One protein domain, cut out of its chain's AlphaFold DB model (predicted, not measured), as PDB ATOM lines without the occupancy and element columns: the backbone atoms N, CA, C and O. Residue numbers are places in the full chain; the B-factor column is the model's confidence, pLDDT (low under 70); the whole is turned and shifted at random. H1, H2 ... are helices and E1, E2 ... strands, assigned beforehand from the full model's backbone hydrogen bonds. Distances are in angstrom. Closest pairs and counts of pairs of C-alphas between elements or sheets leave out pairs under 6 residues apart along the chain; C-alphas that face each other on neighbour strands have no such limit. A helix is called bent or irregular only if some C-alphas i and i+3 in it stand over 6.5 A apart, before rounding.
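What this domain is: This is residues 185 to 278, 288 to 336 and 355 to 401 of the 720 residues of an uncharacterized protein of Rhizobacter sp. Root1221 (UniProt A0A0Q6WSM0). Two short helices, H4 and H5, make the core of a helical globule; the long helices H7 and H9 cross each other, H7 packing on H5 and H9 on H4, and H1 packs along H5 with its residues 185 to 192, on the side of H5 away from H7. H6 folds back along H7 at one end, while H2, H8 and the small hairpin E1 E2 lie toward the other. The printed part has 190 residues, with named elements in the order H1 H2 E1 E2 H3 H4 H5 H6 H7 H8 H9. The class is mostly helix, and E1 - E2 is an antiparallel sheet. The whole is compact, with a radius of gyration of the C-alphas of 16.7 A and spans of 49 by 35 by 31 A.

Where its parts are: H1, residues 185 to 201, starts at C-alpha 185 (210.268, 195.168, 176.922) and is 24.3 A long. H2 is residues 219 to 227, E1 228 to 230, E2 235 to 237, H3 239 to 243, H4 247 to 257, 15.5 A, and H5 268 to 274. H6, residues 288 to 302, 21.4 A, is irregular, with C-alphas 292 and 295 at 7.4 A. H7, residues 306 to 332, is 37.2 A long; H8, residues 356 to 374, 27.2 A; H9, residues 378 to 401, 34.3 A, ending at C-alpha 401 (215.545, 196.136, 162.803).

How they stand to each other: H4 is the hub, touching six helices. H9 touches it with residues 378 to 386 alone, about perpendicular at 89 degrees; the closest C-alphas, of Phe 249 and Ile 382, are 4.4 A apart. H5 touches H7 at Val 272 and Gly 320, closest C-alphas 4.3 A apart. H1 touches H5 with residues 185 to 192 alone, closest C-alphas Glu 189 and Trp 270, 6.3 A, at a shallow tilt of 14 degrees, opposite ways. H7 and H9 touch at a steep tilt of 48 degrees, closest C-alphas Ala 314 and Val 387, 5.4 A. H6 and H7 form a helical hairpin, closest C-alphas Ile 296 and Ala 312, 5.3 A. H8 touches H7, closest C-alphas Ala 363 and Ala 332, 4.5 A. H2 touches H4, closest C-alphas His 220 and Leu 255, 6.1 A. H3 and H4 touch only at the corner, closest C-alphas Tyr 241 and Ala 247, 4.9 A. In the hairpin E1 and E2, N 229 and O 236 are 2.8 A apart, within hydrogen-bond range. Every O i to N i+4 pair is within hydrogen-bond range in H2, H3, H4, H5, H7, H8 and H9, but 11 of 13 in H1 and 9 of 11 in H6.

The domain as a whole: The C-alphas farthest apart, of Arg 215 and Ser 302, are 51.4 A apart. Residues 279 to 287 and 337 to 354 are not printed, with C-alpha gaps of 11.0 A and 12.7 A. The link H1 to H2 is long. Mean pLDDT of the printed part is 80.2; 35 residues are under 70, among them 209 to 217 and 260 to 266.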
ATOM      1  N   MET A 185     211.037 195.660 175.766       83.38
ATOM      2  CA  MET A 185     210.268 195.168 176.922       83.38
ATOM      3  C   MET A 185     209.070 196.070 177.242       83.38
ATOM      4  O   MET A 185     208.010 195.549 177.586       83.38
ATOM      5  N   GLU A 186     209.183 197.390 177.057       80.25
ATOM      6  CA  GLU A 186     208.034 198.308 177.122       80.25
ATOM      7  C   GLU A 186     207.014 198.011 176.010       80.25
ATOM      8  O   GLU A 186     205.810 197.971 176.270       80.25
ATOM      9  N   ARG A 187     207.474 197.714 174.785       77.19
ATOM     10  CA  ARG A 187     206.595 197.270 173.685       77.19
ATOM     11  C   ARG A 187     205.880 195.949 173.993       77.19
ATOM     12  O   ARG A 187     204.708 195.788 173.656       77.19
ATOM     13  N   ILE A 188     206.554 195.003 174.647       80.44
ATOM     14  CA  ILE A 188     205.928 193.758 175.120       80.44
ATOM     15  C   ILE A 188     204.860 194.077 176.169       80.44
ATOM     16  O   ILE A 188     203.761 193.525 176.125       80.44
ATOM     17  N   GLU A 189     205.154 194.982 177.099       77.56
ATOM     18  CA  GLU A 189     204.217 195.361 178.151       77.56
ATOM     19  C   GLU A 189     202.978 196.087 177.622       77.56
ATOM     20  O   GLU A 189     201.895 195.890 178.164       77.56
ATOM     21  N   SER A 190     203.100 196.863 176.543       76.38
ATOM     22  CA  SER A 190     201.956 197.509 175.892       76.38
ATOM     23  C   SER A 190     201.150 196.552 175.005       76.38
ATOM     24  O   SER A 190     199.924 196.648 174.953       76.38
ATOM     25  N   SER A 191     201.809 195.593 174.346       75.69
ATOM     26  CA  SER A 191     201.161 194.685 173.386       75.69
ATOM     27  C   SER A 191     200.456 193.500 174.054       75.69
ATOM     28  O   SER A 191     199.401 193.054 173.602       75.69
ATOM     29  N   VAL A 192     201.018 192.970 175.147       76.69
ATOM     30  CA  VAL A 192     200.484 191.765 175.804       76.69
ATOM     31  C   VAL A 192     199.088 191.977 176.407       76.69
ATOM     32  O   VAL A 192     198.244 191.110 176.181       76.69
ATOM     33  N   PRO A 193     198.787 193.079 177.126       72.62
ATOM     34  CA  PRO A 193     197.438 193.347 177.615       72.62
ATOM     35  C   PRO A 193     196.415 193.459 176.485       72.62
ATOM     36  O   PRO A 193     195.336 192.902 176.621       72.62
ATOM     37  N   GLY A 194     196.755 194.092 175.356       75.25
ATOM     38  CA  GLY A 194     195.865 194.195 174.191       75.25
ATOM     39  C   GLY A 194     195.501 192.831 173.599       75.25
ATOM     40  O   GLY A 194     194.321 192.516 173.425       75.25
ATOM     41  N   ASN A 195     196.504 191.980 173.375       77.88
ATOM     42  CA  ASN A 195     196.299 190.629 172.843       77.88
ATOM     43  C   ASN A 195     195.549 189.727 173.833       77.88
ATOM     44  O   ASN A 195     194.646 188.988 173.446       77.88
ATOM     45  N   LEU A 196     195.895 189.802 175.123       81.50
ATOM     46  CA  LEU A 196     195.231 189.014 176.158       81.50
ATOM     47  C   LEU A 196     193.792 189.486 176.389       81.50
ATOM     48  O   LEU A 196     192.912 188.654 176.546       81.50
ATOM     49  N   ASN A 197     193.534 190.793 176.382       84.12
ATOM     50  CA  ASN A 197     192.183 191.331 176.518       84.12
ATOM     51  C   ASN A 197     191.303 190.959 175.328       84.12
ATOM     52  O   ASN A 197     190.149 190.625 175.553       84.12
ATOM     53  N   SER A 198     191.841 190.950 174.105       82.69
ATOM     54  CA  SER A 198     191.101 190.487 172.921       82.69
ATOM     55  C   SER A 198     190.687 189.020 173.076       82.69
ATOM     56  O   SER A 198     189.525 188.682 172.900       82.69
ATOM     57  N   TYR A 199     191.609 188.165 173.528       83.31
ATOM     58  CA  TYR A 199     191.319 186.760 173.831       83.31
ATOM     59  C   TYR A 199     190.302 186.576 174.972       83.31
ATOM     60  O   TYR A 199     189.494 185.651 174.955       83.31
ATOM     61  N   LEU A 200     190.342 187.429 176.000       86.00
ATOM     62  CA  LEU A 200     189.367 187.392 177.092       86.00
ATOM     63  C   LEU A 200     187.983 187.862 176.623       86.00
ATOM     64  O   LEU A 200     186.987 187.249 177.000       86.00
ATOM     65  N   ASP A 201     187.929 188.891 175.780       85.69
ATOM     66  CA  ASP A 201     186.698 189.440 175.204       85.69
ATOM     67  C   ASP A 201     186.001 188.429 174.279       85.69
ATOM     68  O   ASP A 201     184.810 188.179 174.438       85.69
ATOM     69  N   GLU A 202     186.760 187.721 173.428       84.62
ATOM     70  CA  GLU A 202     186.273 186.589 172.607       84.62
ATOM     71  C   GLU A 202     185.601 185.470 173.427       84.62
ATOM     72  O   GLU A 202     184.892 184.613 172.891       84.62
ATOM     73  N   HIS A 203     185.842 185.453 174.736       84.00
ATOM     74  CA  HIS A 203     185.365 184.448 175.673       84.00
ATOM     75  C   HIS A 203     184.442 185.020 176.763       84.00
ATOM     76  O   HIS A 203     184.208 184.351 177.774       84.00
ATOM     77  N   ASP A 204     183.916 186.238 176.578       85.56
ATOM     78  CA  ASP A 204     183.043 186.948 177.530       85.56
ATOM     79  C   ASP A 204     183.648 187.077 178.945       85.56
ATOM     80  O   ASP A 204     182.954 187.147 179.977       85.56
ATOM     81  N   LEU A 205     184.979 187.088 179.016       86.69
ATOM     82  CA  LEU A 205     185.731 187.230 180.247       86.69
ATOM     83  C   LEU A 205     186.097 188.696 180.497       86.69
ATOM     84  O   LEU A 205     186.363 189.460 179.575       86.69
ATOM     85  N   PRO A 206     186.123 189.113 181.773       83.81
ATOM     86  CA  PRO A 206     186.470 190.482 182.115       83.81
ATOM     87  C   PRO A 206     187.911 190.805 181.681       83.81
ATOM     88  O   PRO A 206     188.776 189.939 181.783       83.81
ATOM     89  N   PRO A 207     188.199 192.042 181.254       81.50
ATOM     90  CA  PRO A 207     189.548 192.457 180.884       81.50
ATOM     91  C   PRO A 207     190.468 192.622 182.106       81.50
ATOM     92  O   PRO A 207     190.042 192.852 183.251       81.50
ATOM     93  N   MET A 208     191.771 192.524 181.852       73.56
ATOM     94  CA  MET A 208     192.818 192.545 182.878       73.56
ATOM     95  C   MET A 208     193.147 193.950 183.386       73.56
ATOM     96  O   MET A 208     193.455 194.131 184.565       73.56
ATOM     97  N   ASP A 209     193.061 194.944 182.510       67.56
ATOM     98  CA  ASP A 209     193.520 196.323 182.705       67.56
ATOM     99  C   ASP A 209     192.462 197.273 183.285       67.56
ATOM    100  O   ASP A 209     192.790 198.393 183.685       67.56
ATOM    101  N   VAL A 210     191.206 196.837 183.403       65.25
ATOM    102  CA  VAL A 210     190.142 197.677 183.962       65.25
ATOM    103  C   VAL A 210     190.332 197.874 185.482       65.25
ATOM    104  O   VAL A 210     190.487 196.889 186.226       65.25
ATOM    105  N   PRO A 211     190.321 199.135 185.978       58.31
ATOM    106  CA  PRO A 211     190.453 199.452 187.399       58.31
ATOM    107  C   PRO A 211     189.373 198.782 188.255       58.31
ATOM    108  O   PRO A 211     188.194 198.770 187.908       58.31
ATOM    109  N   ARG A 212     189.768 198.265 189.424       63.94
ATOM    110  CA  ARG A 212     188.867 197.578 190.367       63.94
ATOM    111  C   ARG A 212     187.913 198.589 191.023       63.94
ATOM    112  O   ARG A 212     188.309 199.278 191.960       63.94
ATOM    113  N   SER A 213     186.668 198.696 190.555       44.91
ATOM    114  CA  SER A 213     185.612 199.459 191.243       44.91
ATOM    115  C   SER A 213     185.048 198.646 192.418       44.91
ATOM    116  O   SER A 213     184.830 197.449 192.278       44.91
ATOM    117  N   GLY A 214     184.846 199.279 193.580       51.50
ATOM    118  CA  GLY A 214     184.649 198.638 194.892       51.50
ATOM    119  C   GLY A 214     183.678 197.438 195.001       51.50
ATOM    120  O   GLY A 214     182.636 197.410 194.358       51.50
ATOM    121  N   ARG A 215     183.996 196.531 195.955       50.84
ATOM    122  CA  ARG A 215     183.385 195.203 196.277       50.84
ATOM    123  C   ARG A 215     183.856 194.046 195.354       50.84
ATOM    124  O   ARG A 215     184.566 194.330 194.402       50.84
ATOM    125  N   PRO A 216     183.722 192.759 195.767       57.06
ATOM    126  CA  PRO A 216     184.787 191.767 195.587       57.06
ATOM    127  C   PRO A 216     185.083 191.458 194.116       57.06
ATOM    128  O   PRO A 216     184.190 191.123 193.347       57.06
ATOM    129  N   ASP A 217     186.367 191.552 193.763       69.38
ATOM    130  CA  ASP A 217     186.895 191.213 192.441       69.38
ATOM    131  C   ASP A 217     186.843 189.690 192.233       69.38
ATOM    132  O   ASP A 217     187.683 188.953 192.763       69.38
ATOM    133  N   ASN A 218     185.843 189.243 191.468       77.75
ATOM    134  CA  ASN A 218     185.610 187.842 191.115       77.75
ATOM    135  C   ASN A 218     186.312 187.416 189.813       77.75
ATOM    136  O   ASN A 218     186.098 186.297 189.355       77.75
ATOM    137  N   ARG A 219     187.161 188.260 189.203       82.75
ATOM    138  CA  ARG A 219     187.826 187.926 187.930       82.75
ATOM    139  C   ARG A 219     188.663 186.663 188.039       82.75
ATOM    140  O   ARG A 219     188.571 185.799 187.181       82.75
ATOM    141  N   HIS A 220     189.407 186.524 189.139       83.94
ATOM    142  CA  HIS A 220     190.193 185.318 189.394       83.94
ATOM    143  C   HIS A 220     189.311 184.063 189.424       83.94
ATOM    144  O   HIS A 220     189.664 183.059 188.820       83.94
ATOM    145  N   GLU A 221     188.149 184.123 190.079       86.06
ATOM    146  CA  GLU A 221     187.211 182.995 190.164       86.06
ATOM    147  C   GLU A 221     186.588 182.681 188.799       86.06
ATOM    148  O   GLU A 221     186.544 181.516 188.413       86.06
ATOM    149  N   ARG A 222     186.204 183.710 188.028       87.94
ATOM    150  CA  ARG A 222     185.679 183.554 186.660       87.94
ATOM    151  C   ARG A 222     186.711 182.944 185.712       87.94
ATOM    152  O   ARG A 222     186.383 182.026 184.969       87.94
ATOM    153  N   TYR A 223     187.961 183.407 185.754       90.56
ATOM    154  CA  TYR A 223     189.047 182.815 184.966       90.56
ATOM    155  C   TYR A 223     189.300 181.371 185.383       90.56
ATOM    156  O   TYR A 223     189.462 180.498 184.536       90.56
ATOM    157  N   LEU A 224     189.302 181.101 186.689       90.25
ATOM    158  CA  LEU A 224     189.503 179.760 187.207       90.25
ATOM    159  C   LEU A 224     188.398 178.810 186.725       90.25
ATOM    160  O   LEU A 224     188.700 177.724 186.247       90.25
ATOM    161  N   GLU A 225     187.132 179.210 186.793       90.62
ATOM    162  CA  GLU A 225     185.989 178.431 186.298       90.62
ATOM    163  C   GLU A 225     186.014 178.229 184.773       90.62
ATOM    164  O   GLU A 225     185.696 177.151 184.256       90.62
ATOM    165  N   TYR A 226     186.432 179.253 184.034       92.44
ATOM    166  CA  TYR A 226     186.461 179.196 182.580       92.44
ATOM    167  C   TYR A 226     187.618 178.347 182.040       92.44
ATOM    168  O   TYR A 226     187.405 177.506 181.161       92.44
ATOM    169  N   PHE A 227     188.825 178.510 182.581       92.06
ATOM    170  CA  PHE A 227     190.022 177.828 182.084       92.06
ATOM    171  C   PHE A 227     190.235 176.440 182.688       92.06
ATOM    172  O   PHE A 227     190.887 175.604 182.060       92.06
ATOM    173  N   THR A 228     189.704 176.177 183.886       91.62
ATOM    174  CA  THR A 228     189.972 174.931 184.617       91.62
ATOM    175  C   THR A 228     188.728 174.085 184.847       91.62
ATOM    176  O   THR A 228     187.602 174.573 184.850       91.62
ATOM    177  N   GLU A 229     188.945 172.797 185.064       90.69
ATOM    178  CA  GLU A 229     187.951 171.828 185.504       90.69
ATOM    179  C   GLU A 229     188.452 171.072 186.739       90.69
ATOM    180  O   GLU A 229     189.651 171.041 187.044       90.69
ATOM    181  N   ALA A 230     187.519 170.494 187.496       80.31
ATOM    182  CA  ALA A 230     187.847 169.693 188.666       80.31
ATOM    183  C   ALA A 230     188.324 168.296 188.228       80.31
ATOM    184  O   ALA A 230     187.586 167.570 187.569       80.31
ATOM    185  N   GLY A 231     189.550 167.920 188.604       66.94
ATOM    186  CA  GLY A 231     190.096 166.575 188.415       66.94
ATOM    187  C   GLY A 231     190.112 165.747 189.706       66.94
ATOM    188  O   GLY A 231     189.587 166.161 190.741       66.94
ATOM    189  N   ALA A 232     190.764 164.579 189.660       55.91
ATOM    190  CA  ALA A 232     190.978 163.694 190.811       55.91
ATOM    191  C   ALA A 232     191.950 164.320 191.835       55.91
ATOM    192  O   ALA A 232     193.128 163.980 191.884       55.91
ATOM    193  N   GLY A 233     191.451 165.274 192.626       59.62
ATOM    194  CA  GLY A 233     192.157 165.897 193.751       59.62
ATOM    195  C   GLY A 233     192.806 167.261 193.478       59.62
ATOM    196  O   GLY A 233     193.233 167.899 194.432       59.62
ATOM    197  N   ALA A 234     192.845 167.741 192.229       69.94
ATOM    198  CA  ALA A 234     193.373 169.064 191.870       69.94
ATOM    199  C   ALA A 234     192.649 169.658 190.647       69.94
ATOM    200  O   ALA A 234     192.100 168.921 189.821       69.94
ATOM    201  N   ARG A 235     192.656 170.992 190.517       84.62
ATOM    202  CA  ARG A 235     192.175 171.680 189.306       84.62
ATOM    203  C   ARG A 235     193.145 171.457 188.151       84.62
ATOM    204  O   ARG A 235     194.357 171.419 188.348       84.62
ATOM    205  N   ARG A 236     192.607 171.330 186.939       89.62
ATOM    206  CA  ARG A 236     193.386 171.150 185.707       89.62
ATOM    207  C   ARG A 236     192.877 172.077 184.613       89.62
ATOM    208  O   ARG A 236     191.691 172.378 184.608       89.62
ATOM    209  N   PHE A 237     193.734 172.525 183.694       91.75
ATOM    210  CA  PHE A 237     193.266 173.197 182.483       91.75
ATOM    211  C   PHE A 237     192.364 172.261 181.680       91.75
ATOM    212  O   PHE A 237     192.665 171.074 181.549       91.75
ATOM    213  N   LYS A 238     191.269 172.801 181.135       91.69
ATOM    214  CA  LYS A 238     190.404 172.050 180.216       91.69
ATOM    215  C   LYS A 238     191.223 171.616 179.001       91.69
ATOM    216  O   LYS A 238     192.057 172.382 178.516       91.69
ATOM    217  N   ALA A 239     190.951 170.421 178.477       88.06
ATOM    218  CA  ALA A 239     191.739 169.809 177.402       88.06
ATOM    219  C   ALA A 239     191.943 170.723 176.175       88.06
ATOM    220  O   ALA A 239     193.023 170.726 175.590       88.06
ATOM    221  N   ALA A 240     190.950 171.553 175.833       85.62
ATOM    222  CA  ALA A 240     191.031 172.511 174.727       85.62
ATOM    223  C   ALA A 240     192.227 173.481 174.839       85.62
ATOM    224  O   ALA A 240     192.857 173.796 173.829       85.62
ATOM    225  N   TYR A 241     192.599 173.896 176.055       86.75
ATOM    226  CA  TYR A 241     193.708 174.832 176.278       86.75
ATOM    227  C   TYR A 241     195.088 174.175 176.187       86.75
ATOM    228  O   TYR A 241     196.081 174.877 176.026       86.75
ATOM    229  N   LEU A 242     195.161 172.846 176.290       86.12
ATOM    230  CA  LEU A 242     196.413 172.090 176.186       86.12
ATOM    231  C   LEU A 242     196.772 171.745 174.736       86.12
ATOM    232  O   LEU A 242     197.930 171.456 174.451       86.12
ATOM    233  N   VAL A 243     195.783 171.759 173.836       81.44
ATOM    234  CA  VAL A 243     195.954 171.420 172.415       81.44
ATOM    235  C   VAL A 243     196.265 172.656 171.571       81.44
ATOM    236  O   VAL A 243     197.072 172.572 170.649       81.44
ATOM    237  N   ALA A 244     195.636 173.795 171.869       78.56
ATOM    238  CA  ALA A 244     195.829 175.025 171.108       78.56
ATOM    239  C   ALA A 244     197.145 175.732 171.471       78.56
ATOM    240  O   ALA A 244     197.434 175.988 172.646       78.56
ATOM    241  N   ASP A 245     197.913 176.101 170.444       69.62
ATOM    242  CA  ASP A 245     199.132 176.887 170.601       69.62
ATOM    243  C   ASP A 245     198.774 178.239 171.244       69.62
ATOM    244  O   ASP A 245     197.912 178.963 170.753       69.62
ATOM    245  N   ASN A 246     199.411 178.557 172.376       81.62
ATOM    246  CA  ASN A 246     199.238 179.773 173.199       81.62
ATOM    247  C   ASN A 246     198.101 179.755 174.225       81.62
ATOM    248  O   ASN A 246     198.167 180.504 175.198       81.62
ATOM    249  N   ALA A 247     197.106 178.884 174.088       86.56
ATOM    250  CA  ALA A 247     195.894 178.959 174.903       86.56
ATOM    251  C   ALA A 247     196.155 178.676 176.400       86.56
ATOM    252  O   ALA A 247     195.672 179.408 177.269       86.56
ATOM    253  N   ALA A 248     197.005 177.689 176.715       90.06
ATOM    254  CA  ALA A 248     197.463 177.421 178.083       90.06
ATOM    255  C   ALA A 248     198.232 178.606 178.695       90.06
ATOM    256  O   ALA A 248     198.074 178.908 179.880       90.06
ATOM    257  N   PHE A 249     199.056 179.293 177.897       91.12
ATOM    258  CA  PHE A 249     199.825 180.441 178.372       91.12
ATOM    259  C   PHE A 249     198.952 181.680 178.581       91.12
ATOM    260  O   PHE A 249     199.107 182.364 179.593       91.12
ATOM    261  N   SER A 250     197.993 181.945 177.690       89.12
ATOM    262  CA  SER A 250     197.001 183.014 177.861       89.12
ATOM    263  C   SER A 250     196.152 182.784 179.112       89.12
ATOM    264  O   SER A 250     195.982 183.699 179.919       89.12
ATOM    265  N   ALA A 251     195.707 181.545 179.347       89.69
ATOM    266  CA  ALA A 251     194.984 181.166 180.560       89.69
ATOM    267  C   ALA A 251     195.827 181.381 181.832       89.69
ATOM    268  O   ALA A 251     195.364 181.999 182.795       89.69
ATOM    269  N   ALA A 252     197.089 180.934 181.830       89.75
ATOM    270  CA  ALA A 252     198.022 181.160 182.934       89.75
ATOM    271  C   ALA A 252     198.304 182.657 183.162       89.75
ATOM    272  O   ALA A 252     198.365 183.104 184.306       89.75
ATOM    273  N   SER A 253     198.420 183.446 182.091       88.62
ATOM    274  CA  SER A 253     198.654 184.894 182.141       88.62
ATOM    275  C   SER A 253     197.456 185.662 182.705       88.62
ATOM    276  O   SER A 253     197.639 186.575 183.515       88.62
ATOM    277  N   ALA A 254     196.231 185.266 182.348       87.38
ATOM    278  CA  ALA A 254     195.001 185.827 182.908       87.38
ATOM    279  C   ALA A 254     194.871 185.513 184.409       87.38
ATOM    280  O   ALA A 254     194.632 186.405 185.231       87.38
ATOM    281  N   LEU A 255     195.118 184.255 184.799       87.69
ATOM    282  CA  LEU A 255     195.180 183.866 186.209       87.69
ATOM    283  C   LEU A 255     196.260 184.662 186.947       87.69
ATOM    284  O   LEU A 255     195.980 185.189 188.025       87.69
ATOM    285  N   TYR A 256     197.435 184.843 186.339       85.06
ATOM    286  CA  TYR A 256     198.543 185.591 186.920       85.06
ATOM    287  C   TYR A 256     198.205 187.055 187.203       85.06
ATOM    288  O   TYR A 256     198.304 187.499 188.348       85.06
ATOM    289  N   GLY A 257     197.748 187.820 186.212       79.38
ATOM    290  CA  GLY A 257     197.477 189.243 186.448       79.38
ATOM    291  C   GLY A 257     196.227 189.500 187.312       79.38
ATOM    292  O   GLY A 257     196.038 190.605 187.819       79.38
ATOM    293  N   SER A 258     195.391 188.486 187.567       79.06
ATOM    294  CA  SER A 258     194.302 188.592 188.550       79.06
ATOM    295  C   SER A 258     194.776 188.463 190.010       79.06
ATOM    296  O   SER A 258     194.014 188.766 190.937       79.06
ATOM    297  N   MET A 259     196.034 188.064 190.255       75.44
ATOM    298  CA  MET A 259     196.545 187.763 191.598       75.44
ATOM    299  C   MET A 259     196.750 188.987 192.502       75.44
ATOM    300  O   MET A 259     196.614 188.843 193.714       75.44
ATOM    301  N   THR A 260     197.000 190.190 191.971       62.38
ATOM    302  CA  THR A 260     197.380 191.360 192.793       62.38
ATOM    303  C   THR A 260     196.293 192.431 192.940       62.38
ATOM    304  O   THR A 260     195.711 192.849 191.946       62.38
ATOM    305  N   PRO A 261     196.024 192.938 194.162       50.56
ATOM    306  CA  PRO A 261     194.952 193.904 194.438       50.56
ATOM    307  C   PRO A 261     195.142 195.327 193.891       50.56
ATOM    308  O   PRO A 261     194.149 196.041 193.777       50.56
ATOM    309  N   ASN A 262     196.363 195.728 193.523       46.03
ATOM    310  CA  ASN A 262     196.663 197.046 192.960       46.03
ATOM    311  C   ASN A 262     197.078 196.943 191.482       46.03
ATOM    312  O   ASN A 262     197.712 195.976 191.070       46.03
ATOM    313  N   VAL A 263     196.657 197.958 190.727       44.25
ATOM    314  CA  VAL A 263     196.800 198.211 189.284       44.25
ATOM    315  C   VAL A 263     198.183 197.836 188.718       44.25
ATOM    316  O   VAL A 263     199.190 198.178 189.326       44.25
ATOM    317  N   TYR A 264     198.171 197.177 187.547       47.19
ATOM    318  CA  TYR A 264     199.303 196.784 186.689       47.19
ATOM    319  C   TYR A 264     200.483 196.121 187.416       47.19
ATOM    320  O   TYR A 264     201.462 196.757 187.794       47.19
ATOM    321  N   VAL A 265     200.402 194.796 187.555       52.16
ATOM    322  CA  VAL A 265     201.610 193.970 187.601       52.16
ATOM    323  C   VAL A 265     201.912 193.584 186.168       52.16
ATOM    324  O   VAL A 265     201.019 193.117 185.458       52.16
ATOM    325  N   ASN A 266     203.155 193.815 185.769       62.84
ATOM    326  CA  ASN A 266     203.690 193.500 184.455       62.84
ATOM    327  C   ASN A 266     203.223 192.103 184.026       62.84
ATOM    328  O   ASN A 266     203.126 191.191 184.857       62.84
ATOM    329  N   SER A 267     202.892 191.947 182.743       76.12
ATOM    330  CA  SER A 267     202.315 190.701 182.235       76.12
ATOM    331  C   SER A 267     203.181 189.488 182.597       76.12
ATOM    332  O   SER A 267     204.397 189.606 182.766       76.12
ATOM    333  N   LEU A 268     202.574 188.299 182.694       84.75
ATOM    334  CA  LEU A 268     203.346 187.080 182.962       84.75
ATOM    335  C   LEU A 268     204.474 186.914 181.933       84.75
ATOM    336  O   LEU A 268     205.585 186.565 182.313       84.75
ATOM    337  N   LEU A 269     204.222 187.248 180.661       87.25
ATOM    338  CA  LEU A 269     205.242 187.234 179.611       87.25
ATOM    339  C   LEU A 269     206.383 188.212 179.893       87.25
ATOM    340  O   LEU A 269     207.544 187.836 179.772       87.25
ATOM    341  N   TRP A 270     206.066 189.438 180.312       85.25
ATOM    342  CA  TRP A 270     207.076 190.416 180.697       85.25
ATOM    343  C   TRP A 270     207.933 189.894 181.850       85.25
ATOM    344  O   TRP A 270     209.154 189.961 181.787       85.25
ATOM    345  N   ARG A 271     207.323 189.302 182.882       82.06
ATOM    346  CA  ARG A 271     208.063 188.808 184.053       82.06
ATOM    347  C   ARG A 271     208.915 187.582 183.729       82.06
ATOM    348  O   ARG A 271     210.039 187.460 184.205       82.06
ATOM    349  N   VAL A 272     208.398 186.711 182.869       88.44
ATOM    350  CA  VAL A 272     209.108 185.543 182.345       88.44
ATOM    351  C   VAL A 272     210.286 185.952 181.456       88.44
ATOM    352  O   VAL A 272     211.332 185.316 181.514       88.44
ATOM    353  N   LEU A 273     210.163 187.015 180.661       87.19
ATOM    354  CA  LEU A 273     211.269 187.516 179.842       87.19
ATOM    355  C   LEU A 273     212.277 188.327 180.658       87.19
ATOM    356  O   LEU A 273     213.473 188.215 180.409       87.19
ATOM    357  N   GLN A 274     211.824 189.086 181.658       80.75
ATOM    358  CA  GLN A 274     212.709 189.825 182.553       80.75
ATOM    359  C   GLN A 274     213.603 188.880 183.370       80.75
ATOM    360  O   GLN A 274     214.776 189.171 183.553       80.75
ATOM    361  N   GLY A 275     213.079 187.744 183.836       74.25
ATOM    362  CA  GLY A 275     213.842 186.808 184.664       74.25
ATOM    363  C   GLY A 275     213.973 187.253 186.127       74.25
ATOM    364  O   GLY A 275     213.136 187.984 186.655       74.25
ATOM    365  N   HIS A 276     214.992 186.745 186.824       64.94
ATOM    366  CA  HIS A 276     215.154 186.922 188.271       64.94
ATOM    367  C   HIS A 276     215.769 188.290 188.628       64.94
ATOM    368  O   HIS A 276     216.815 188.655 188.091       64.94
ATOM    369  N   MET A 277     215.135 189.015 189.560       57.53
ATOM    370  CA  MET A 277     215.507 190.368 190.013       57.53
ATOM    371  C   MET A 277     215.657 190.456 191.548       57.53
ATOM    372  O   MET A 277     215.304 191.469 192.150       57.53
ATOM    373  N   ASP A 278     216.172 189.415 192.212       49.31
ATOM    374  CA  ASP A 278     216.395 189.469 193.672       49.31
ATOM    375  C   ASP A 278     217.618 190.335 194.080       49.31
ATOM    376  O   ASP A 278     217.732 190.713 195.243       49.31
ATOM    377  N   LEU A 288     221.739 194.507 184.311       72.00
ATOM    378  CA  LEU A 288     221.331 193.122 184.543       72.00
ATOM    379  C   LEU A 288     220.351 192.649 183.459       72.00
ATOM    380  O   LEU A 288     220.551 191.581 182.880       72.00
ATOM    381  N   LEU A 289     219.357 193.483 183.132       78.00
ATOM    382  CA  LEU A 289     218.401 193.208 182.060       78.00
ATOM    383  C   LEU A 289     219.112 193.050 180.712       78.00
ATOM    384  O   LEU A 289     218.820 192.110 179.978       78.00
ATOM    385  N   ARG A 290     220.089 193.916 180.400       81.25
ATOM    386  CA  ARG A 290     220.880 193.783 179.167       81.25
ATOM    387  C   ARG A 290     221.615 192.454 179.084       81.25
ATOM    388  O   ARG A 290     221.557 191.810 178.046       81.25
ATOM    389  N   ARG A 291     222.258 192.012 180.169       81.62
ATOM    390  CA  ARG A 291     222.972 190.723 180.203       81.62
ATOM    391  C   ARG A 291     222.032 189.527 180.067       81.62
ATOM    392  O   ARG A 291     222.356 188.571 179.376       81.62
ATOM    393  N   GLN A 292     220.872 189.572 180.718       80.88
ATOM    394  CA  GLN A 292     219.881 188.493 180.634       80.88
ATOM    395  C   GLN A 292     219.266 188.394 179.232       80.88
ATOM    396  O   GLN A 292     219.016 187.295 178.744       80.88
ATOM    397  N   MET A 293     219.067 189.532 178.568       86.88
ATOM    398  CA  MET A 293     218.459 189.587 177.240       86.88
ATOM    399  C   MET A 293     219.462 189.501 176.085       86.88
ATOM    400  O   MET A 293     219.047 189.280 174.949       86.88
ATOM    401  N   GLU A 294     220.766 189.587 176.364       87.69
ATOM    402  CA  GLU A 294     221.851 189.520 175.380       87.69
ATOM    403  C   GLU A 294     221.708 188.362 174.373       87.69
ATOM    404  O   GLU A 294     221.881 188.615 173.181       87.69
ATOM    405  N   PRO A 295     221.325 187.124 174.756       88.12
ATOM    406  CA  PRO A 295     221.151 186.041 173.787       88.12
ATOM    407  C   PRO A 295     220.030 186.300 172.772       88.12
ATOM    408  O   PRO A 295     220.136 185.874 171.622       88.12
ATOM    409  N   ILE A 296     218.958 186.982 173.186       89.19
ATOM    410  CA  ILE A 296     217.847 187.368 172.307       89.19
ATOM    411  C   ILE A 296     218.295 188.532 171.424       89.19
ATOM    412  O   ILE A 296     218.158 188.454 170.206       89.19
ATOM    413  N   THR A 297     218.911 189.562 172.006       90.44
ATOM    414  CA  THR A 297     219.457 190.710 171.267       90.44
ATOM    415  C   THR A 297     220.482 190.276 170.218       90.44
ATOM    416  O   THR A 297     220.477 190.778 169.099       90.44
ATOM    417  N   ALA A 298     221.341 189.305 170.534       89.62
ATOM    418  CA  ALA A 298     222.309 188.745 169.596       89.62
ATOM    419  C   ALA A 298     221.636 187.958 168.460       89.62
ATOM    420  O   ALA A 298     222.062 188.062 167.308       89.62
ATOM    421  N   ALA A 299     220.575 187.196 168.755       88.88
ATOM    422  CA  ALA A 299     219.795 186.498 167.734       88.88
ATOM    423  C   ALA A 299     219.104 187.486 166.777       88.88
ATOM    424  O   ALA A 299     219.202 187.319 165.565       88.88
ATOM    425  N   LEU A 300     218.504 188.554 167.317       88.31
ATOM    426  CA  LEU A 300     217.904 189.640 166.535       88.31
ATOM    427  C   LEU A 300     218.950 190.357 165.668       88.31
ATOM    428  O   LEU A 300     218.778 190.472 164.458       88.31
ATOM    429  N   ARG A 301     220.079 190.763 166.264       88.25
ATOM    430  CA  ARG A 301     221.156 191.488 165.569       88.25
ATOM    431  C   ARG A 301     221.791 190.675 164.443       88.25
ATOM    432  O   ARG A 301     222.169 191.227 163.417       88.25
ATOM    433  N   SER A 302     221.959 189.370 164.647       83.69
ATOM    434  CA  SER A 302     222.579 188.492 163.647       83.69
ATOM    435  C   SER A 302     221.657 188.152 162.477       83.69
ATOM    436  O   SER A 302     222.135 187.567 161.505       83.69
ATOM    437  N   GLY A 303     220.362 188.480 162.561       76.75
ATOM    438  CA  GLY A 303     219.368 188.017 161.594       76.75
ATOM    439  C   GLY A 303     219.304 186.489 161.530       76.75
ATOM    440  O   GLY A 303     218.993 185.922 160.483       76.75
ATOM    441  N   ALA A 304     219.671 185.806 162.621       69.56
ATOM    442  CA  ALA A 304     219.596 184.360 162.674       69.56
ATOM    443  C   ALA A 304     218.129 183.956 162.473       69.56
ATOM    444  O   ALA A 304     217.245 184.530 163.106       69.56
ATOM    445  N   GLY A 305     217.879 183.013 161.560       76.19
ATOM    446  CA  GLY A 305     216.524 182.629 161.157       76.19
ATOM    447  C   GLY A 305     215.609 182.284 162.336       76.19
ATOM    448  O   GLY A 305     216.068 182.045 163.455       76.19
ATOM    449  N   GLU A 306     214.304 182.227 162.072       82.31
ATOM    450  CA  GLU A 306     213.235 182.121 163.077       82.31
ATOM    451  C   GLU A 306     213.500 181.061 164.171       82.31
ATOM    452  O   GLU A 306     213.217 181.286 165.349       82.31
ATOM    453  N   ASP A 307     214.128 179.939 163.816       85.12
ATOM    454  CA  ASP A 307     214.490 178.858 164.739       85.12
ATOM    455  C   ASP A 307     215.528 179.261 165.798       85.12
ATOM    456  O   ASP A 307     215.425 178.871 166.965       85.12
ATOM    457  N   ALA A 308     216.528 180.062 165.426       85.56
ATOM    458  CA  ALA A 308     217.566 180.525 166.343       85.56
ATOM    459  C   ALA A 308     217.010 181.552 167.339       85.56
ATOM    460  O   ALA A 308     217.320 181.487 168.535       85.56
ATOM    461  N   LEU A 309     216.139 182.447 166.863       88.12
ATOM    462  CA  LEU A 309     215.415 183.390 167.710       88.12
ATOM    463  C   LEU A 309     214.483 182.650 168.676       88.12
ATOM    464  O   LEU A 309     214.550 182.876 169.886       88.12
ATOM    465  N   LYS A 310     213.691 181.693 168.176       90.12
ATOM    466  CA  LYS A 310     212.846 180.823 169.009       90.12
ATOM    467  C   LYS A 310     213.659 180.074 170.059       90.12
ATOM    468  O   LYS A 310     213.227 179.998 171.204       90.12
ATOM    469  N   ALA A 311     214.846 179.569 169.725       90.31
ATOM    470  CA  ALA A 311     215.716 178.887 170.683       90.31
ATOM    471  C   ALA A 311     216.265 179.830 171.771       90.31
ATOM    472  O   ALA A 311     216.333 179.448 172.943       90.31
ATOM    473  N   ALA A 312     216.648 181.061 171.415       90.94
ATOM    474  CA  ALA A 312     217.075 182.076 172.380       90.94
ATOM    475  C   ALA A 312     215.929 182.470 173.325       90.94
ATOM    476  O   ALA A 312     216.095 182.428 174.546       90.94
ATOM    477  N   VAL A 313     214.750 182.741 172.763       92.19
ATOM    478  CA  VAL A 313     213.522 183.028 173.511       92.19
ATOM    479  C   VAL A 313     213.145 181.853 174.414       92.19
ATOM    480  O   VAL A 313     212.865 182.060 175.588       92.19
ATOM    481  N   ALA A 314     213.206 180.612 173.926       92.06
ATOM    482  CA  ALA A 314     212.870 179.421 174.703       92.06
ATOM    483  C   ALA A 314     213.751 179.230 175.937       92.06
ATOM    484  O   ALA A 314     213.249 178.862 177.002       92.06
ATOM    485  N   ARG A 315     215.054 179.507 175.815       90.06
ATOM    486  CA  ARG A 315     215.975 179.473 176.958       90.06
ATOM    487  C   ARG A 315     215.599 180.516 178.006       90.06
ATOM    488  O   ARG A 315     215.500 180.169 179.182       90.06
ATOM    489  N   GLN A 316     215.340 181.751 177.576       90.75
ATOM    490  CA  GLN A 316     214.989 182.836 178.488       90.75
ATOM    491  C   GLN A 316     213.635 182.600 179.160       90.75
ATOM    492  O   GLN A 316     213.530 182.675 180.380       90.75
ATOM    493  N   VAL A 317     212.624 182.220 178.377       92.19
ATOM    494  CA  VAL A 317     211.278 181.905 178.864       92.19
ATOM    495  C   VAL A 317     211.312 180.784 179.894       92.19
ATOM    496  O   VAL A 317     210.677 180.895 180.935       92.19
ATOM    497  N   ARG A 318     212.074 179.712 179.653       91.00
ATOM    498  CA  ARG A 318     212.194 178.619 180.626       91.00
ATOM    499  C   ARG A 318     212.833 179.100 181.931       91.00
ATOM    500  O   ARG A 318     212.266 178.868 182.991       91.00
ATOM    501  N   SER A 319     213.957 179.810 181.837       87.44
ATOM    502  CA  SER A 319     214.675 180.351 182.998       87.44
ATOM    503  C   SER A 319     213.800 181.290 183.841       87.44
ATOM    504  O   SER A 319     213.658 181.116 185.054       87.44
ATOM    505  N   GLY A 320     213.146 182.264 183.205       87.75
ATOM    506  CA  GLY A 320     212.301 183.215 183.919       87.75
ATOM    507  C   GLY A 320     210.985 182.615 184.409       87.75
ATOM    508  O   GLY A 320     210.508 183.005 185.474       87.75
ATOM    509  N   PHE A 321     210.421 181.624 183.710       89.19
ATOM    510  CA  PHE A 321     209.266 180.878 184.208       89.19
ATOM    511  C   PHE A 321     209.613 180.086 185.471       89.19
ATOM    512  O   PHE A 321     208.830 180.101 186.418       89.19
ATOM    513  N   ASP A 322     210.801 179.483 185.542       86.38
ATOM    514  CA  ASP A 322     211.278 178.795 186.747       86.38
ATOM    515  C   ASP A 322     211.380 179.748 187.934       86.38
ATOM    516  O   ASP A 322     210.893 179.433 189.019       86.38
ATOM    517  N   SER A 323     211.917 180.950 187.714       82.88
ATOM    518  CA  SER A 323     211.950 181.997 188.743       82.88
ATOM    519  C   SER A 323     210.548 182.449 189.162       82.88
ATOM    520  O   SER A 323     210.264 182.547 190.353       82.88
ATOM    521  N   CYS A 324     209.640 182.669 188.205       82.00
ATOM    522  CA  CYS A 324     208.261 183.067 188.501       82.00
ATOM    523  C   CYS A 324     207.512 182.000 189.308       82.00
ATOM    524  O   CYS A 324     206.750 182.331 190.217       82.00
ATOM    525  N   MET A 325     207.707 180.724 188.977       83.19
ATOM    526  CA  MET A 325     207.065 179.622 189.687       83.19
ATOM    527  C   MET A 325     207.708 179.389 191.057       83.19
ATOM    528  O   MET A 325     206.986 179.126 192.014       83.19
ATOM    529  N   PHE A 326     209.025 179.561 191.197       80.25
ATOM    530  CA  PHE A 326     209.698 179.550 192.499       80.25
ATOM    531  C   PHE A 326     209.160 180.652 193.425       80.25
ATOM    532  O   PHE A 326     208.842 180.384 194.585       80.25
ATOM    533  N   ASP A 327     208.968 181.866 192.904       74.00
ATOM    534  CA  ASP A 327     208.319 182.965 193.627       74.00
ATOM    535  C   ASP A 327     206.885 182.606 194.036       74.00
ATOM    536  O   ASP A 327     206.495 182.827 195.187       74.00
ATOM    537  N   ALA A 328     206.101 182.029 193.119       74.44
ATOM    538  CA  ALA A 328     204.733 181.601 193.394       74.44
ATOM    539  C   ALA A 328     204.685 180.516 194.482       74.44
ATOM    540  O   ALA A 328     203.887 180.631 195.409       74.44
ATOM    541  N   ALA A 329     205.579 179.521 194.437       76.25
ATOM    542  CA  ALA A 329     205.721 178.496 195.472       76.25
ATOM    543  C   ALA A 329     206.118 179.104 196.825       76.25
ATOM    544  O   ALA A 329     205.537 178.765 197.858       76.25
ATOM    545  N   ARG A 330     207.063 180.054 196.833       73.44
ATOM    546  CA  ARG A 330     207.475 180.774 198.047       73.44
ATOM    547  C   ARG A 330     206.302 181.541 198.654       73.44
ATOM    548  O   ARG A 330     206.081 181.452 199.860       73.44
ATOM    549  N   LEU A 331     205.530 182.253 197.834       72.81
ATOM    550  CA  LEU A 331     204.345 182.999 198.268       72.81
ATOM    551  C   LEU A 331     203.198 182.077 198.711       72.81
ATOM    552  O   LEU A 331     202.508 182.404 199.674       72.81
ATOM    553  N   ALA A 332     203.027 180.920 198.066       69.19
ATOM    554  CA  ALA A 332     202.081 179.880 198.470       69.19
ATOM    555  C   ALA A 332     202.465 179.244 199.821       69.19
ATOM    556  O   ALA A 332     201.605 178.969 200.650       69.19
ATOM    557  N   SER A 333     203.767 179.079 200.086       65.69
ATOM    558  CA  SER A 333     204.293 178.511 201.337       65.69
ATOM    559  C   SER A 333     204.181 179.437 202.555       65.69
ATOM    560  O   SER A 333     204.529 179.034 203.672       65.69
ATOM    561  N   ILE A 334     203.700 180.677 202.372       66.31
ATOM    562  CA  ILE A 334     203.410 181.602 203.471       66.31
ATOM    563  C   ILE A 334     202.278 180.997 204.311       66.31
ATOM    564  O   ILE A 334     201.091 181.197 204.066       66.31
ATOM    565  N   ASN A 335     202.680 180.238 205.330       51.31
ATOM    566  CA  ASN A 335     201.808 179.589 206.297       51.31
ATOM    567  C   ASN A 335     200.945 180.628 207.017       51.31
ATOM    568  O   ASN A 335     201.387 181.264 207.978       51.31
ATOM    569  N   VAL A 336     199.672 180.735 206.642       50.81
ATOM    570  CA  VAL A 336     198.676 181.374 207.505       50.81
ATOM    571  C   VAL A 336     198.188 180.336 208.510       50.81
ATOM    572  O   VAL A 336     197.096 179.787 208.407       50.81
ATOM    573  N   PRO A 355     195.771 194.148 204.748       60.91
ATOM    574  CA  PRO A 355     194.826 193.249 205.404       60.91
ATOM    575  C   PRO A 355     195.265 191.783 205.279       60.91
ATOM    576  O   PRO A 355     195.567 191.312 204.187       60.91
ATOM    577  N   THR A 356     195.256 191.037 206.385       63.62
ATOM    578  CA  THR A 356     195.704 189.628 206.415       63.62
ATOM    579  C   THR A 356     194.906 188.752 205.442       63.62
ATOM    580  O   THR A 356     195.456 187.845 204.828       63.62
ATOM    581  N   ARG A 357     193.624 189.081 205.220       65.56
ATOM    582  CA  ARG A 357     192.768 188.429 204.217       65.56
ATOM    583  C   ARG A 357     193.306 188.559 202.784       65.56
ATOM    584  O   ARG A 357     193.194 187.613 202.021       65.56
ATOM    585  N   ASP A 358     193.909 189.693 202.425       66.44
ATOM    586  CA  ASP A 358     194.391 189.938 201.060       66.44
ATOM    587  C   ASP A 358     195.706 189.172 200.827       66.44
ATOM    588  O   ASP A 358     195.954 188.684 199.727       66.44
ATOM    589  N   VAL A 359     196.504 188.982 201.888       68.12
ATOM    590  CA  VAL A 359     197.691 188.112 201.888       68.12
ATOM    591  C   VAL A 359     197.289 186.645 201.707       68.12
ATOM    592  O   VAL A 359     197.860 185.972 200.857       68.12
ATOM    593  N   VAL A 360     196.268 186.171 202.433       70.50
ATOM    594  CA  VAL A 360     195.720 184.806 202.282       70.50
ATOM    595  C   VAL A 360     195.186 184.583 200.870       70.50
ATOM    596  O   VAL A 360     195.540 183.600 200.232       70.50
ATOM    597  N   VAL A 361     194.365 185.506 200.357       74.25
ATOM    598  CA  VAL A 361     193.827 185.419 198.992       74.25
ATOM    599  C   VAL A 361     194.964 185.375 197.971       74.25
ATOM    600  O   VAL A 361     194.930 184.556 197.063       74.25
ATOM    601  N   THR A 362     196.001 186.196 198.134       74.50
ATOM    602  CA  THR A 362     197.167 186.180 197.238       74.50
ATOM    603  C   THR A 362     197.933 184.856 197.324       74.50
ATOM    604  O   THR A 362     198.310 184.319 196.283       74.50
ATOM    605  N   ALA A 363     198.127 184.296 198.522       74.56
ATOM    606  CA  ALA A 363     198.788 183.004 198.714       74.56
ATOM    607  C   ALA A 363     198.013 181.859 198.041       74.56
ATOM    608  O   ALA A 363     198.599 181.123 197.256       74.56
ATOM    609  N   VAL A 364     196.690 181.781 198.241       78.00
ATOM    610  CA  VAL A 364     195.816 180.770 197.608       78.00
ATOM    611  C   VAL A 364     195.830 180.884 196.077       78.00
ATOM    612  O   VAL A 364     195.866 179.883 195.362       78.00
ATOM    613  N   ARG A 365     195.833 182.113 195.545       83.81
ATOM    614  CA  ARG A 365     195.913 182.352 194.095       83.81
ATOM    615  C   ARG A 365     197.263 181.915 193.509       83.81
ATOM    616  O   ARG A 365     197.285 181.314 192.438       83.81
ATOM    617  N   ASN A 366     198.370 182.158 194.219       81.25
ATOM    618  CA  ASN A 366     199.703 181.692 193.813       81.25
ATOM    619  C   ASN A 366     199.836 180.168 193.923       81.25
ATOM    620  O   ASN A 366     200.391 179.544 193.023       81.25
ATOM    621  N   GLU A 367     199.275 179.566 194.974       82.56
ATOM    622  CA  GLU A 367     199.209 178.111 195.141       82.56
ATOM    623  C   GLU A 367     198.467 177.458 193.970       82.56
ATOM    624  O   GLU A 367     198.925 176.464 193.418       82.56
ATOM    625  N   THR A 368     197.368 178.069 193.524       85.00
ATOM    626  CA  THR A 368     196.596 177.588 192.373       85.00
ATOM    627  C   THR A 368     197.420 177.592 191.082       85.00
ATOM    628  O   THR A 368     197.408 176.607 190.344       85.00
ATOM    629  N   LEU A 369     198.162 178.671 190.800       85.62
ATOM    630  CA  LEU A 369     199.022 178.739 189.612       85.62
ATOM    631  C   LEU A 369     200.182 177.732 189.694       85.62
ATOM    632  O   LEU A 369     200.495 177.078 188.698       85.62
ATOM    633  N   TRP A 370     200.775 177.572 190.881       86.19
ATOM    634  CA  TRP A 370     201.819 176.581 191.142       86.19
ATOM    635  C   TRP A 370     201.320 175.146 190.920       86.19
ATOM    636  O   TRP A 370     201.947 174.383 190.188       86.19
ATOM    637  N   GLN A 371     200.158 174.785 191.468       86.56
ATOM    638  CA  GLN A 371     199.573 173.452 191.292       86.56
ATOM    639  C   GLN A 371     199.212 173.173 189.829       86.56
ATOM    640  O   GLN A 371     199.438 172.068 189.340       86.56
ATOM    641  N   LEU A 372     198.688 174.168 189.100       88.00
ATOM    642  CA  LEU A 372     198.319 174.006 187.690       88.00
ATOM    643  C   LEU A 372     199.513 173.655 186.795       88.00
ATOM    644  O   LEU A 372     199.317 172.910 185.833       88.00
ATOM    645  N   GLN A 373     200.719 174.156 187.094       87.69
ATOM    646  CA  GLN A 373     201.916 173.801 186.325       87.69
ATOM    647  C   GLN A 373     202.522 172.448 186.726       87.69
ATOM    648  O   GLN A 373     203.174 171.824 185.897       87.69
ATOM    649  N   GLU A 374     202.273 171.945 187.940       87.62
ATOM    650  CA  GLU A 374     202.723 170.601 188.351       87.62
ATOM    651  C   GLU A 374     201.922 169.470 187.686       87.62
ATOM    652  O   GLU A 374     202.353 168.314 187.679       87.62
ATOM    653  N   VAL A 375     200.764 169.780 187.096       88.69
ATOM    654  CA  VAL A 375     199.966 168.786 186.377       88.69
ATOM    655  C   VAL A 375     200.716 168.310 185.120       88.69
ATOM    656  O   VAL A 375     201.184 169.140 184.331       88.69
ATOM    657  N   PRO A 376     200.800 166.984 184.873       87.25
ATOM    658  CA  PRO A 376     201.491 166.440 183.708       87.25
ATOM    659  C   PRO A 376     201.037 167.079 182.387       87.25
ATOM    660  O   PRO A 376     199.843 167.192 182.121       87.25
ATOM    661  N   GLY A 377     202.000 167.500 181.563       86.81
ATOM    662  CA  GLY A 377     201.767 168.119 180.250       86.81
ATOM    663  C   GLY A 377     201.406 169.611 180.276       86.81
ATOM    664  O   GLY A 377     201.609 170.298 179.277       86.81
ATOM    665  N   HIS A 378     200.948 170.163 181.405       91.12
ATOM    666  CA  HIS A 378     200.545 171.574 181.463       91.12
ATOM    667  C   HIS A 378     201.734 172.515 181.356       91.12
ATOM    668  O   HIS A 378     201.713 173.454 180.568       91.12
ATOM    669  N   ARG A 379     202.794 172.257 182.127       90.94
ATOM    670  CA  ARG A 379     204.014 173.070 182.109       90.94
ATOM    671  C   ARG A 379     204.596 173.214 180.706       90.94
ATOM    672  O   ARG A 379     204.989 174.308 180.317       90.94
ATOM    673  N   GLU A 380     204.630 172.125 179.948       91.31
ATOM    674  CA  GLU A 380     205.121 172.135 178.573       91.31
ATOM    675  C   GLU A 380     204.215 172.966 177.658       91.31
ATOM    676  O   GLU A 380     204.722 173.805 176.918       91.31
ATOM    677  N   ALA A 381     202.890 172.823 177.774       91.75
ATOM    678  CA  ALA A 381     201.931 173.628 177.018       91.75
ATOM    679  C   ALA A 381     202.034 175.134 177.341       91.75
ATOM    680  O   ALA A 381     202.030 175.966 176.432       91.75
ATOM    681  N   ILE A 382     202.190 175.495 178.622       91.94
ATOM    682  CA  ILE A 382     202.381 176.885 179.068       91.94
ATOM    683  C   ILE A 382     203.684 177.451 178.493       91.94
ATOM    684  O   ILE A 382     203.680 178.538 177.918       91.94
ATOM    685  N   LEU A 383     204.798 176.722 178.614       92.88
ATOM    686  CA  LEU A 383     206.092 177.163 178.089       92.88
ATOM    687  C   LEU A 383     206.063 177.288 176.562       92.88
ATOM    688  O   LEU A 383     206.542 178.286 176.033       92.88
ATOM    689  N   LYS A 384     205.467 176.326 175.849       92.06
ATOM    690  CA  LYS A 384     205.316 176.380 174.388       92.06
ATOM    691  C   LYS A 384     204.530 177.621 173.958       92.06
ATOM    692  O   LYS A 384     204.956 178.319 173.038       92.06
ATOM    693  N   GLY A 385     203.431 177.928 174.649       91.12
ATOM    694  CA  GLY A 385     202.640 179.132 174.397       91.12
ATOM    695  C   GLY A 385     203.408 180.427 174.681       91.12
ATOM    696  O   GLY A 385     203.400 181.341 173.861       91.12
ATOM    697  N   ALA A 386     204.147 180.479 175.792       91.50
ATOM    698  CA  ALA A 386     204.991 181.622 176.143       91.50
ATOM    699  C   ALA A 386     206.070 181.885 175.084       91.50
ATOM    700  O   ALA A 386     206.264 183.023 174.661       91.50
ATOM    701  N   VAL A 387     206.755 180.828 174.630       92.38
ATOM    702  CA  VAL A 387     207.780 180.917 173.582       92.38
ATOM    703  C   VAL A 387     207.181 181.385 172.271       92.38
ATOM    704  O   VAL A 387     207.757 182.249 171.627       92.38
ATOM    705  N   THR A 388     206.029 180.846 171.885       89.06
ATOM    706  CA  THR A 388     205.369 181.202 170.628       89.06
ATOM    707  C   THR A 388     204.923 182.666 170.639       89.06
ATOM    708  O   THR A 388     205.222 183.397 169.698       89.06
ATOM    709  N   GLN A 389     204.303 183.136 171.728       87.69
ATOM    710  CA  GLN A 389     203.897 184.538 171.860       87.69
ATOM    711  C   GLN A 389     205.102 185.490 171.908       87.69
ATOM    712  O   GLN A 389     205.099 186.517 171.231       87.69
ATOM    713  N   ALA A 390     206.146 185.155 172.671       89.00
ATOM    714  CA  ALA A 390     207.361 185.963 172.729       89.00
ATOM    715  C   ALA A 390     208.100 185.981 171.385       89.00
ATOM    716  O   ALA A 390     208.498 187.047 170.932       89.00
ATOM    717  N   ALA A 391     208.245 184.837 170.713       88.25
ATOM    718  CA  ALA A 391     208.903 184.752 169.413       88.25
ATOM    719  C   ALA A 391     208.148 185.536 168.334       88.25
ATOM    720  O   ALA A 391     208.798 186.185 167.521       88.25
ATOM    721  N   ALA A 392     206.811 185.546 168.351       85.62
ATOM    722  CA  ALA A 392     206.017 186.367 167.437       85.62
ATOM    723  C   ALA A 392     206.305 187.868 167.621       85.62
ATOM    724  O   ALA A 392     206.565 188.571 166.647       85.62
ATOM    725  N   ILE A 393     206.351 188.352 168.870       85.69
ATOM    726  CA  ILE A 393     206.698 189.754 169.164       85.69
ATOM    727  C   ILE A 393     208.145 190.065 168.761       85.69
ATOM    728  O   ILE A 393     208.408 191.096 168.147       85.69
ATOM    729  N   MET A 394     209.081 189.162 169.063       87.62
ATOM    730  CA  MET A 394     210.490 189.323 168.690       87.62
ATOM    731  C   MET A 394     210.714 189.264 167.175       87.62
ATOM    732  O   MET A 394     211.645 189.890 166.686       87.62
ATOM    733  N   SER A 395     209.864 188.564 166.425       86.81
ATOM    734  CA  SER A 395     209.955 188.513 164.960       86.81
ATOM    735  C   SER A 395     209.558 189.849 164.333       86.81
ATOM    736  O   SER A 395     210.281 190.335 163.475       86.81
ATOM    737  N   MET A 396     208.507 190.509 164.839       85.56
ATOM    738  CA  MET A 396     208.172 191.881 164.416       85.56
ATOM    739  C   MET A 396     209.322 192.861 164.701       85.56
ATOM    740  O   MET A 396     209.623 193.729 163.894       85.56
ATOM    741  N   LEU A 397     210.020 192.700 165.833       87.88
ATOM    742  CA  LEU A 397     211.206 193.509 166.149       87.88
ATOM    743  C   LEU A 397     212.391 193.210 165.226       87.88
ATOM    744  O   LEU A 397     213.177 194.107 164.930       87.88
ATOM    745  N   ALA A 398     212.539 191.958 164.790       87.81
ATOM    746  CA  ALA A 398     213.558 191.575 163.822       87.81
ATOM    747  C   ALA A 398     213.293 192.213 162.451       87.81
ATOM    748  O   ALA A 398     214.242 192.659 161.811       87.81
ATOM    749  N   GLU A 399     212.028 192.291 162.032       88.25
ATOM    750  CA  GLU A 399     211.601 192.993 160.814       88.25
ATOM    751  C   GLU A 399     211.891 194.499 160.914       88.25
ATOM    752  O   GLU A 399     212.615 195.025 160.072       88.25
ATOM    753  N   ASP A 400     211.462 195.158 162.000       88.50
ATOM    754  CA  ASP A 400     211.755 196.580 162.257       88.50
ATOM    755  C   ASP A 400     213.271 196.874 162.216       88.50
ATOM    756  O   ASP A 400     213.718 197.878 161.655       88.50
ATOM    757  N   TYR A 401     214.088 195.997 162.815       90.31
ATOM    758  CA  TYR A 401     215.545 196.136 162.803       90.31
ATOM    759  C   TYR A 401     216.140 195.907 161.408       90.31
ATOM    760  O   TYR A 401     217.069 196.614 161.014       90.31
TER     761      TYR A 401